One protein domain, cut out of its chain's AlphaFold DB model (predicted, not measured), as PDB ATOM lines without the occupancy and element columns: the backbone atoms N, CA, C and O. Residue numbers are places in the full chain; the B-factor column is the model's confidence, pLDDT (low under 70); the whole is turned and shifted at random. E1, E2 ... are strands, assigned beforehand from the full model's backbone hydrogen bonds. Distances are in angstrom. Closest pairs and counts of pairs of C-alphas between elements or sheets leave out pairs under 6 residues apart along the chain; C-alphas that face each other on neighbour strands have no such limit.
ATOM      1  N   ALA A  59     192.849 189.119 213.162       89.19
ATOM      2  CA  ALA A  59     194.130 188.784 213.779       89.19
ATOM      3  C   ALA A  59     194.841 187.732 212.908       89.19
ATOM      4  O   ALA A  59     194.242 186.709 212.579       89.19
ATOM      5  N   GLY A  60     196.076 188.013 212.488       90.12
ATOM      6  CA  GLY A  60     196.910 187.070 211.733       90.12
ATOM      7  C   GLY A  60     197.617 186.053 212.634       90.12
ATOM      8  O   GLY A  60     197.488 186.107 213.855       90.12
ATOM      9  N   ASN A  61     198.402 185.151 212.037       92.44
ATOM     10  CA  ASN A  61     199.188 184.166 212.786       92.44
ATOM     11  C   ASN A  61     200.058 184.834 213.862       92.44
ATOM     12  O   ASN A  61     200.723 185.837 213.607       92.44
ATOM     13  N   GLY A  62     200.066 184.250 215.057       90.94
ATOM     14  CA  GLY A  62     200.784 184.765 216.219       90.94
ATOM     15  C   GLY A  62     200.035 185.873 216.962       90.94
ATOM     16  O   GLY A  62     200.573 186.391 217.939       90.94
ATOM     17  N   LEU A  63     198.812 186.230 216.552       92.75
ATOM     18  CA  LEU A  63     197.971 187.258 217.171       92.75
ATOM     19  C   LEU A  63     196.569 186.721 217.496       92.75
ATOM     20  O   LEU A  63     196.065 185.795 216.872       92.75
ATOM     21  N   THR A  64     195.901 187.356 218.457       91.19
ATOM     22  CA  THR A  64     194.534 187.029 218.904       91.19
ATOM     23  C   THR A  64     193.642 188.266 218.941       91.19
ATOM     24  O   THR A  64     194.139 189.390 218.950       91.19
ATOM     25  N   GLY A  65     192.319 188.068 219.024       89.56
ATOM     26  CA  GLY A  65     191.382 189.131 219.423       89.56
ATOM     27  C   GLY A  65     190.827 190.018 218.301       89.56
ATOM     28  O   GLY A  65     190.425 191.157 218.542       89.56
ATOM     29  N   GLY A  66     190.779 189.494 217.073       87.94
ATOM     30  CA  GLY A  66     190.037 190.110 215.968       87.94
ATOM     31  C   GLY A  66     188.512 190.146 216.183       87.94
ATOM     32  O   GLY A  66     187.981 189.682 217.193       87.94
ATOM     33  N   GLY A  67     187.787 190.703 215.215       87.75
ATOM     34  CA  GLY A  67     186.324 190.803 215.210       87.75
ATOM     35  C   GLY A  67     185.810 192.137 214.665       87.75
ATOM     36  O   GLY A  67     186.590 192.995 214.252       87.75
ATOM     37  N   THR A  68     184.488 192.318 214.660       83.56
ATOM     38  CA  THR A  68     183.836 193.542 214.166       83.56
ATOM     39  C   THR A  68     184.155 194.767 215.028       83.56
ATOM     40  O   THR A  68     184.247 194.684 216.251       83.56
ATOM     41  N   LEU A  69     184.231 195.941 214.398       80.38
ATOM     42  CA  LEU A  69     184.323 197.253 215.051       80.38
ATOM     43  C   LEU A  69     183.020 197.651 215.771       80.38
ATOM     44  O   LEU A  69     182.912 198.760 216.298       80.38
ATOM     45  N   GLY A  70     182.036 196.745 215.822       75.31
ATOM     46  CA  GLY A  70     180.769 196.864 216.540       75.31
ATOM     47  C   GLY A  70     180.892 197.068 218.052       75.31
ATOM     48  O   GLY A  70     179.934 197.514 218.674       75.31
ATOM     49  N   ALA A  71     182.068 196.819 218.628       79.81
ATOM     50  CA  ALA A  71     182.450 197.212 219.981       79.81
ATOM     51  C   ALA A  71     183.983 197.320 220.072       79.81
ATOM     52  O   ALA A  71     184.689 196.815 219.196       79.81
ATOM     53  N   SER A  72     184.515 197.926 221.139       86.38
ATOM     54  CA  SER A  72     185.969 198.006 221.360       86.38
ATOM     55  C   SER A  72     186.623 196.620 221.295       86.38
ATOM     56  O   SER A  72     186.045 195.642 221.777       86.38
ATOM     57  N   ARG A  73     187.786 196.517 220.642       90.38
ATOM     58  CA  ARG A  73     188.521 195.260 220.391       90.38
ATOM     59  C   ARG A  73     189.828 195.247 221.179       90.38
ATOM     60  O   ARG A  73     190.409 196.305 221.389       90.38
ATOM     61  N   THR A  74     190.330 194.069 221.543       91.56
ATOM     62  CA  THR A  74     191.656 193.911 222.162       91.56
ATOM     63  C   THR A  74     192.467 192.926 221.344       91.56
ATOM     64  O   THR A  74     192.110 191.754 221.302       91.56
ATOM     65  N   ILE A  75     193.550 193.381 220.718       92.81
ATOM     66  CA  ILE A  75     194.441 192.527 219.924       92.81
ATOM     67  C   ILE A  75     195.659 192.200 220.779       92.81
ATOM     68  O   ILE A  75     196.281 193.124 221.295       92.81
ATOM     69  N   SER A  76     195.996 190.919 220.946       93.06
ATOM     70  CA  SER A  76     197.126 190.483 221.790       93.06
ATOM     71  C   SER A  76     198.080 189.573 221.028       93.06
ATOM     72  O   SER A  76     197.647 188.816 220.157       93.06
ATOM     73  N   LEU A  77     199.361 189.603 221.392       94.56
ATOM     74  CA  LEU A  77     200.348 188.631 220.939       94.56
ATOM     75  C   LEU A  77     200.004 187.253 221.521       94.56
ATOM     76  O   LEU A  77     199.722 187.121 222.712       94.56
ATOM     77  N   GLY A  78     200.002 186.230 220.672       92.69
ATOM     78  CA  GLY A  78     199.834 184.844 221.087       92.69
ATOM     79  C   GLY A  78     201.020 184.372 221.926       92.69
ATOM     80  O   GLY A  78     202.154 184.801 221.698       92.69
ATOM     81  N   THR A  79     200.763 183.495 222.899       93.81
ATOM     82  CA  THR A  79     201.793 182.969 223.804       93.81
ATOM     83  C   THR A  79     202.953 182.382 222.994       93.81
ATOM     84  O   THR A  79     202.703 181.521 222.145       93.81
ATOM     85  N   PRO A  80     204.207 182.821 223.210       95.31
ATOM     86  CA  PRO A  80     205.350 182.297 222.472       95.31
ATOM     87  C   PRO A  80     205.541 180.794 222.705       95.31
ATOM     88  O   PRO A  80     205.032 180.232 223.671       95.31
ATOM     89  N   SER A  81     206.273 180.128 221.823       95.00
ATOM     90  CA  SER A  81     206.679 178.733 222.000       95.00
ATOM     91  C   SER A  81     208.120 178.651 222.499       95.00
ATOM     92  O   SER A  81     208.924 179.560 222.277       95.00
ATOM     93  N   LYS A  82     208.441 177.537 223.167       94.81
ATOM     94  CA  LYS A  82     209.771 177.262 223.719       94.81
ATOM     95  C   LYS A  82     210.840 177.289 222.622       94.81
ATOM     96  O   LYS A  82     210.637 176.727 221.544       94.81
ATOM     97  N   ILE A  83     211.975 177.914 222.920       94.88
ATOM     98  CA  ILE A  83     213.176 177.890 222.082       94.88
ATOM     99  C   ILE A  83     214.001 176.659 222.465       94.88
ATOM    100  O   ILE A  83     214.291 176.427 223.641       94.88
ATOM    101  N   THR A  84     214.381 175.870 221.463       93.44
ATOM    102  CA  THR A  84     215.180 174.646 221.614       93.44
ATOM    103  C   THR A  84     216.316 174.655 220.592       93.44
ATOM    104  O   THR A  84     216.325 175.455 219.660       93.44
ATOM    105  N   ALA A  85     217.249 173.708 220.681       92.75
ATOM    106  CA  ALA A  85     218.320 173.549 219.690       92.75
ATOM    107  C   ALA A  85     217.841 173.069 218.287       92.75
ATOM    108  O   ALA A  85     218.655 172.624 217.469       92.75
ATOM    109  N   THR A  86     216.530 173.094 218.023       93.50
ATOM    110  CA  THR A  86     215.883 172.762 216.741       93.50
ATOM    111  C   THR A  86     214.705 173.688 216.402       93.50
ATOM    112  O   THR A  86     213.967 173.388 215.464       93.50
ATOM    113  N   SER A  87     214.451 174.756 217.170       94.38
ATOM    114  CA  SER A  87     213.377 175.702 216.842       94.38
ATOM    115  C   SER A  87     213.758 176.566 215.635       94.38
ATOM    116  O   SER A  87     214.933 176.800 215.374       94.38
ATOM    117  N   THR A  88     212.760 177.024 214.881       94.12
ATOM    118  CA  THR A  88     212.929 177.822 213.657       94.12
ATOM    119  C   THR A  88     212.121 179.116 213.745       94.12
ATOM    120  O   THR A  88     211.167 179.210 214.514       94.12
ATOM    121  N   ASN A  89     212.477 180.135 212.961       94.62
ATOM    122  CA  ASN A  89     211.760 181.415 212.958       94.62
ATOM    123  C   ASN A  89     210.364 181.283 212.312       94.62
ATOM    124  O   ASN A  89     210.241 181.299 211.088       94.62
ATOM    125  N   VAL A  90     209.306 181.144 213.125       93.06
ATOM    126  CA  VAL A  90     207.933 180.842 212.665       93.06
ATOM    127  C   VAL A  90     206.877 181.585 213.487       93.06
ATOM    128  O   VAL A  90     206.935 181.596 214.715       93.06
ATOM    129  N   ALA A  91     205.847 182.115 212.814       92.19
ATOM    130  CA  ALA A  91     204.585 182.550 213.421       92.19
ATOM    131  C   ALA A  91     203.454 181.565 213.055       92.19
ATOM    132  O   ALA A  91     203.013 181.497 211.905       92.19
ATOM    133  N   GLY A  92     202.998 180.786 214.038       84.81
ATOM    134  CA  GLY A  92     201.880 179.843 213.925       84.81
ATOM    135  C   GLY A  92     200.584 180.438 214.481       84.81
ATOM    136  O   GLY A  92     200.621 181.475 215.130       84.81
ATOM    137  N   GLY A  93     199.435 179.788 214.260       87.75
ATOM    138  CA  GLY A  93     198.096 180.357 214.516       87.75
ATOM    139  C   GLY A  93     197.992 181.262 215.753       87.75
ATOM    140  O   GLY A  93     197.730 182.450 215.611       87.75
ATOM    141  N   ASN A  94     198.323 180.733 216.936       87.50
ATOM    142  CA  ASN A  94     198.258 181.454 218.214       87.50
ATOM    143  C   ASN A  94     199.616 181.572 218.945       87.50
ATOM    144  O   ASN A  94     199.641 181.757 220.160       87.50
ATOM    145  N   THR A  95     200.745 181.411 218.243       92.88
ATOM    146  CA  THR A  95     202.089 181.336 218.852       92.88
ATOM    147  C   THR A  95     203.201 181.752 217.880       92.88
ATOM    148  O   THR A  95     202.973 181.867 216.679       92.88
ATOM    149  N   HIS A  96     204.419 181.955 218.370       94.00
ATOM    150  CA  HIS A  96     205.608 182.194 217.548       94.00
ATOM    151  C   HIS A  96     206.864 181.642 218.233       94.00
ATOM    152  O   HIS A  96     206.888 181.487 219.455       94.00
ATOM    153  N   THR A  97     207.905 181.334 217.462       94.12
ATOM    154  CA  THR A  97     209.210 180.905 217.987       94.12
ATOM    155  C   THR A  97     210.357 181.372 217.095       94.12
ATOM    156  O   THR A  97     210.134 181.879 215.993       94.12
ATOM    157  N   HIS A  98     211.572 181.224 217.614       93.19
ATOM    158  CA  HIS A  98     212.811 181.696 217.015       93.19
ATOM    159  C   HIS A  98     213.860 180.590 216.937       93.19
ATOM    160  O   HIS A  98     213.862 179.646 217.730       93.19
ATOM    161  N   GLU A  99     214.769 180.734 215.981       95.94
ATOM    162  CA  GLU A  99     215.967 179.905 215.868       95.94
ATOM    163  C   GLU A  99     217.077 180.411 216.797       95.94
ATOM    164  O   GLU A  99     217.160 181.609 217.078       95.94
ATOM    165  N   ILE A 100     217.926 179.501 217.280       93.25
ATOM    166  CA  ILE A 100     219.128 179.843 218.042       93.25
ATOM    167  C   ILE A 100     220.286 178.918 217.668       93.25
ATOM    168  O   ILE A 100     220.126 177.697 217.587       93.25
ATOM    169  N   ASP A 101     221.462 179.508 217.464       95.19
ATOM    170  CA  ASP A 101     222.671 178.778 217.093       95.19
ATOM    171  C   ASP A 101     223.140 177.813 218.189       95.19
ATOM    172  O   ASP A 101     222.951 178.028 219.392       95.19
ATOM    173  N   LYS A 102     223.819 176.747 217.760       94.75
ATOM    174  CA  LYS A 102     224.548 175.818 218.634       94.75
ATOM    175  C   LYS A 102     225.983 176.303 218.807       94.75
ATOM    176  O   LYS A 102     226.616 176.717 217.839       94.75
ATOM    177  N   SER A 337     187.463 201.770 221.007       82.25
ATOM    178  CA  SER A 337     188.920 201.623 221.000       82.25
ATOM    179  C   SER A 337     189.404 200.299 220.413       82.25
ATOM    180  O   SER A 337     188.693 199.291 220.406       82.25
ATOM    181  N   ILE A 338     190.651 200.302 219.942       86.88
ATOM    182  CA  ILE A 338     191.445 199.086 219.774       86.88
ATOM    183  C   ILE A 338     192.499 199.102 220.875       86.88
ATOM    184  O   ILE A 338     193.413 199.925 220.856       86.88
ATOM    185  N   THR A 339     192.365 198.215 221.847       90.12
ATOM    186  CA  THR A 339     193.337 198.013 222.917       90.12
ATOM    187  C   THR A 339     194.464 197.120 222.405       90.12
ATOM    188  O   THR A 339     194.216 196.049 221.847       90.12
ATOM    189  N   ALA A 340     195.709 197.542 222.618       91.25
ATOM    190  CA  ALA A 340     196.850 196.645 222.514       91.25
ATOM    191  C   ALA A 340     196.897 195.809 223.799       91.25
ATOM    192  O   ALA A 340     197.073 196.356 224.887       91.25
ATOM    193  N   GLY A 341     196.636 194.512 223.671       90.75
ATOM    194  CA  GLY A 341     196.736 193.544 224.753       90.75
ATOM    195  C   GLY A 341     198.162 193.026 224.925       90.75
ATOM    196  O   GLY A 341     199.126 193.619 224.440       90.75
ATOM    197  N   ASN A 342     198.286 191.898 225.623       93.25
ATOM    198  CA  ASN A 342     199.567 191.345 226.058       93.25
ATOM    199  C   ASN A 342     200.607 191.244 224.931       93.25
ATOM    200  O   ASN A 342     200.319 190.743 223.845       93.25
ATOM    201  N   GLY A 343     201.828 191.694 225.221       90.69
ATOM    202  CA  GLY A 343     202.960 191.678 224.296       90.69
ATOM    203  C   GLY A 343     202.947 192.782 223.237       90.69
ATOM    204  O   GLY A 343     203.875 192.827 222.435       90.69
ATOM    205  N   LEU A 344     201.951 193.674 223.231       93.38
ATOM    206  CA  LEU A 344     201.784 194.749 222.247       93.38
ATOM    207  C   LEU A 344     201.615 196.122 222.928       93.38
ATOM    208  O   LEU A 344     201.406 196.232 224.133       93.38
ATOM    209  N   THR A 345     201.714 197.196 222.147       90.31
ATOM    210  CA  THR A 345     201.530 198.595 222.578       90.31
ATOM    211  C   THR A 345     200.824 199.419 221.491       90.31
ATOM    212  O   THR A 345     200.635 198.934 220.380       90.31
ATOM    213  N   GLY A 346     200.424 200.665 221.783       85.38
ATOM    214  CA  GLY A 346     199.919 201.606 220.761       85.38
ATOM    215  C   GLY A 346     198.409 201.565 220.470       85.38
ATOM    216  O   GLY A 346     197.950 202.103 219.461       85.38
ATOM    217  N   GLY A 347     197.619 200.959 221.360       83.44
ATOM    218  CA  GLY A 347     196.156 201.029 221.302       83.44
ATOM    219  C   GLY A 347     195.582 202.439 221.533       83.44
ATOM    220  O   GLY A 347     196.298 203.386 221.855       83.44
ATOM    221  N   GLY A 348     194.267 202.586 221.381       80.19
ATOM    222  CA  GLY A 348     193.543 203.837 221.634       80.19
ATOM    223  C   GLY A 348     192.191 203.909 220.925       80.19
ATOM    224  O   GLY A 348     191.751 202.935 220.315       80.19
ATOM    225  N   THR A 349     191.532 205.066 220.998       80.12
ATOM    226  CA  THR A 349     190.219 205.303 220.378       80.12
ATOM    227  C   THR A 349     190.279 205.365 218.846       80.12
ATOM    228  O   THR A 349     191.293 205.734 218.255       80.12
ATOM    229  N   LEU A 350     189.171 205.009 218.191       72.44
ATOM    230  CA  LEU A 350     189.030 204.933 216.732       72.44
ATOM    231  C   LEU A 350     188.900 206.300 216.035       72.44
ATOM    232  O   LEU A 350     188.850 206.350 214.809       72.44
ATOM    233  N   GLY A 351     188.897 207.409 216.785       67.31
ATOM    234  CA  GLY A 351     188.825 208.772 216.241       67.31
ATOM    235  C   GLY A 351     190.029 209.201 215.384       67.31
ATOM    236  O   GLY A 351     189.990 210.267 214.777       67.31
ATOM    237  N   ALA A 352     191.094 208.396 215.320       63.84
ATOM    238  CA  ALA A 352     192.230 208.580 214.418       63.84
ATOM    239  C   ALA A 352     192.944 207.242 214.144       63.84
ATOM    240  O   ALA A 352     192.836 206.299 214.932       63.84
ATOM    241  N   SER A 353     193.740 207.162 213.070       73.69
ATOM    242  CA  SER A 353     194.544 205.977 212.716       73.69
ATOM    243  C   SER A 353     195.358 205.463 213.908       73.69
ATOM    244  O   SER A 353     196.039 206.253 214.565       73.69
ATOM    245  N   ARG A 354     195.262 204.164 214.221       82.81
ATOM    246  CA  ARG A 354     195.977 203.510 215.334       82.81
ATOM    247  C   ARG A 354     197.125 202.654 214.799       82.81
ATOM    248  O   ARG A 354     196.955 201.972 213.793       82.81
ATOM    249  N   THR A 355     198.251 202.648 215.511       83.69
ATOM    250  CA  THR A 355     199.429 201.829 215.190       83.69
ATOM    251  C   THR A 355     199.707 200.908 216.363       83.69
ATOM    252  O   THR A 355     200.149 201.371 217.410       83.69
ATOM    253  N   ILE A 356     199.451 199.612 216.188       89.00
ATOM    254  CA  ILE A 356     199.789 198.603 217.191       89.00
ATOM    255  C   ILE A 356     201.224 198.144 216.938       89.00
ATOM    256  O   ILE A 356     201.544 197.693 215.839       89.00
ATOM    257  N   SER A 357     202.070 198.257 217.955       90.94
ATOM    258  CA  SER A 357     203.494 197.924 217.891       90.94
ATOM    259  C   SER A 357     203.805 196.727 218.783       90.94
ATOM    260  O   SER A 357     203.240 196.603 219.870       90.94
ATOM    261  N   LEU A 358     204.739 195.872 218.358       90.44
ATOM    262  CA  LEU A 358     205.264 194.800 219.205       90.44
ATOM    263  C   LEU A 358     205.954 195.402 220.437       90.44
ATOM    264  O   LEU A 358     206.719 196.360 220.326       90.44
ATOM    265  N   GLY A 359     205.654 194.859 221.612       87.88
ATOM    266  CA  GLY A 359     206.303 195.234 222.861       87.88
ATOM    267  C   GLY A 359     207.753 194.748 222.922       87.88
ATOM    268  O   GLY A 359     208.090 193.713 222.344       87.88
ATOM    269  N   THR A 360     208.614 195.472 223.638       90.75
ATOM    270  CA  THR A 360     210.032 195.105 223.780       90.75
ATOM    271  C   THR A 360     210.157 193.731 224.452       90.75
ATOM    272  O   THR A 360     209.609 193.560 225.545       90.75
ATOM    273  N   PRO A 361     210.871 192.750 223.864       92.94
ATOM    274  CA  PRO A 361     211.067 191.443 224.486       92.94
ATOM    275  C   PRO A 361     211.761 191.556 225.849       92.94
ATOM    276  O   PRO A 361     212.691 192.343 226.035       92.94
ATOM    277  N   SER A 362     211.322 190.746 226.806       92.94
ATOM    278  CA  SER A 362     211.950 190.617 228.118       92.94
ATOM    279  C   SER A 362     213.174 189.714 228.040       92.94
ATOM    280  O   SER A 362     213.195 188.728 227.299       92.94
ATOM    281  N   LYS A 363     214.189 190.022 228.857       91.25
ATOM    282  CA  LYS A 363     215.434 189.251 228.927       91.25
ATOM    283  C   LYS A 363     215.144 187.773 229.206       91.25
ATOM    284  O   LYS A 363     214.581 187.434 230.245       91.25
ATOM    285  N   ILE A 364     215.590 186.902 228.303       91.56
ATOM    286  CA  ILE A 364     215.539 185.453 228.497       91.56
ATOM    287  C   ILE A 364     216.582 185.053 229.553       91.56
ATOM    288  O   ILE A 364     217.718 185.532 229.558       91.56
ATOM    289  N   THR A 365     216.177 184.182 230.471       88.62
ATOM    290  CA  THR A 365     216.993 183.621 231.553       88.62
ATOM    291  C   THR A 365     216.730 182.120 231.666       88.62
ATOM    292  O   THR A 365     215.753 181.615 231.119       88.62
ATOM    293  N   ALA A 366     217.537 181.404 232.452       84.75
ATOM    294  CA  ALA A 366     217.319 179.983 232.741       84.75
ATOM    295  C   ALA A 366     216.023 179.679 233.539       84.75
ATOM    296  O   ALA A 366     215.763 178.523 233.867       84.75
ATOM    297  N   THR A 367     215.226 180.691 233.896       89.75
ATOM    298  CA  THR A 367     213.899 180.546 234.524       89.75
ATOM    299  C   THR A 367     212.802 181.299 233.769       89.75
ATOM    300  O   THR A 367     211.697 181.426 234.289       89.75
ATOM    301  N   SER A 368     213.084 181.825 232.571       94.00
ATOM    302  CA  SER A 368     212.050 182.424 231.724       94.00
ATOM    303  C   SER A 368     211.059 181.357 231.263       94.00
ATOM    304  O   SER A 368     211.436 180.214 231.017       94.00
ATOM    305  N   THR A 369     209.793 181.740 231.146       93.94
ATOM    306  CA  THR A 369     208.695 180.887 230.684       93.94
ATOM    307  C   THR A 369     208.045 181.496 229.448       93.94
ATOM    308  O   THR A 369     208.180 182.686 229.183       93.94
ATOM    309  N   ASN A 370     207.321 180.691 228.676       94.75
ATOM    310  CA  ASN A 370     206.606 181.153 227.489       94.75
ATOM    311  C   ASN A 370     205.433 182.074 227.862       94.75
ATOM    312  O   ASN A 370     204.361 181.595 228.231       94.75
ATOM    313  N   VAL A 371     205.632 183.393 227.790       92.94
ATOM    314  CA  VAL A 371     204.650 184.393 228.244       92.94
ATOM    315  C   VAL A 371     204.638 185.607 227.320       92.94
ATOM    316  O   VAL A 371     205.676 186.210 227.062       92.94
ATOM    317  N   ALA A 372     203.444 186.026 226.899       91.69
ATOM    318  CA  ALA A 372     203.170 187.395 226.465       91.69
ATOM    319  C   ALA A 372     202.417 188.114 227.595       91.69
ATOM    320  O   ALA A 372     201.413 187.597 228.091       91.69
ATOM    321  N   GLY A 373     202.875 189.295 228.010       84.31
ATOM    322  CA  GLY A 373     202.289 190.041 229.128       84.31
ATOM    323  C   GLY A 373     202.481 191.544 228.972       84.31
ATOM    324  O   GLY A 373     203.538 191.977 228.530       84.31
ATOM    325  N   GLY A 374     201.477 192.354 229.317       86.69
ATOM    326  CA  GLY A 374     201.583 193.819 229.267       86.69
ATOM    327  C   GLY A 374     202.164 194.319 227.937       86.69
ATOM    328  O   GLY A 374     201.614 194.036 226.878       86.69
ATOM    329  N   ASN A 375     203.315 194.991 227.995       86.88
ATOM    330  CA  ASN A 375     204.066 195.515 226.849       86.88
ATOM    331  C   ASN A 375     205.321 194.687 226.484       86.88
ATOM    332  O   ASN A 375     206.276 195.239 225.938       86.88
ATOM    333  N   THR A 376     205.363 193.392 226.815       92.69
ATOM    334  CA  THR A 376     206.550 192.540 226.642       92.69
ATOM    335  C   THR A 376     206.201 191.064 226.400       92.69
ATOM    336  O   THR A 376     205.071 190.619 226.598       92.69
ATOM    337  N   HIS A 377     207.175 190.277 225.958       94.69
ATOM    338  CA  HIS A 377     207.063 188.823 225.855       94.69
ATOM    339  C   HIS A 377     208.412 188.164 226.147       94.69
ATOM    340  O   HIS A 377     209.460 188.801 226.040       94.69
ATOM    341  N   THR A 378     208.402 186.896 226.544       94.81
ATOM    342  CA  THR A 378     209.616 186.103 226.748       94.81
ATOM    343  C   THR A 378     209.365 184.639 226.404       94.81
ATOM    344  O   THR A 378     208.222 184.175 226.389       94.81
ATOM    345  N   HIS A 379     210.446 183.930 226.098       95.25
ATOM    346  CA  HIS A 379     210.430 182.514 225.758       95.25
ATOM    347  C   HIS A 379     211.055 181.709 226.893       95.25
ATOM    348  O   HIS A 379     212.020 182.144 227.528       95.25
TER     349      HIS A 379
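This is residues 59 to 102 and 337 to 379 of the 1063 residues of the protein "Tail collar domain" of Volucribacter psittacicida (UniProt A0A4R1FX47). With little regular structure, this is a rod of long loops and three small strand pairs: E1 beside E4 toward one end, hairpins E2-E3 and E5-E6 farther along. The 87 printed residues, all strand by class, have six named strands, E1 to E6 in order, holding only 21 residues. E1 and E4 are parallel, both hairpins antiparallel. It is only just compact, close to loose: radius of gyration of the C-alphas 14.3 A, spans 48 by 22 by 17 A.

E1, residues 73 to 77, is parallel to E4, residues 337 to 340, at 13 degrees; N 75 and O 339 are 3.0 A apart, within hydrogen-bond range. E2, residues 90 to 92, and E3, residues 95 to 97, form a hairpin, N 92 to O 95 2.9 A. E5, residues 371 to 373, and E6, residues 376 to 378, form another, N 373 to O 376 2.9 A. The closest C-alphas of E1 and E5, Leu 77 and Ala 372, are 6.3 A apart.

E1 runs 13.6 A from C-alpha 73 at (188.521, 195.260, 220.391); E4 runs 9.5 A. E6 ends at C-alpha 378 at (209.616, 186.103, 226.748).

Residues 103 to 336 are cut out, a 44.1 A gap between C-alphas 102 and 337. Links E1 to E2 and E4 to E5 are long. Residues 351 to 352 have pLDDT under 70.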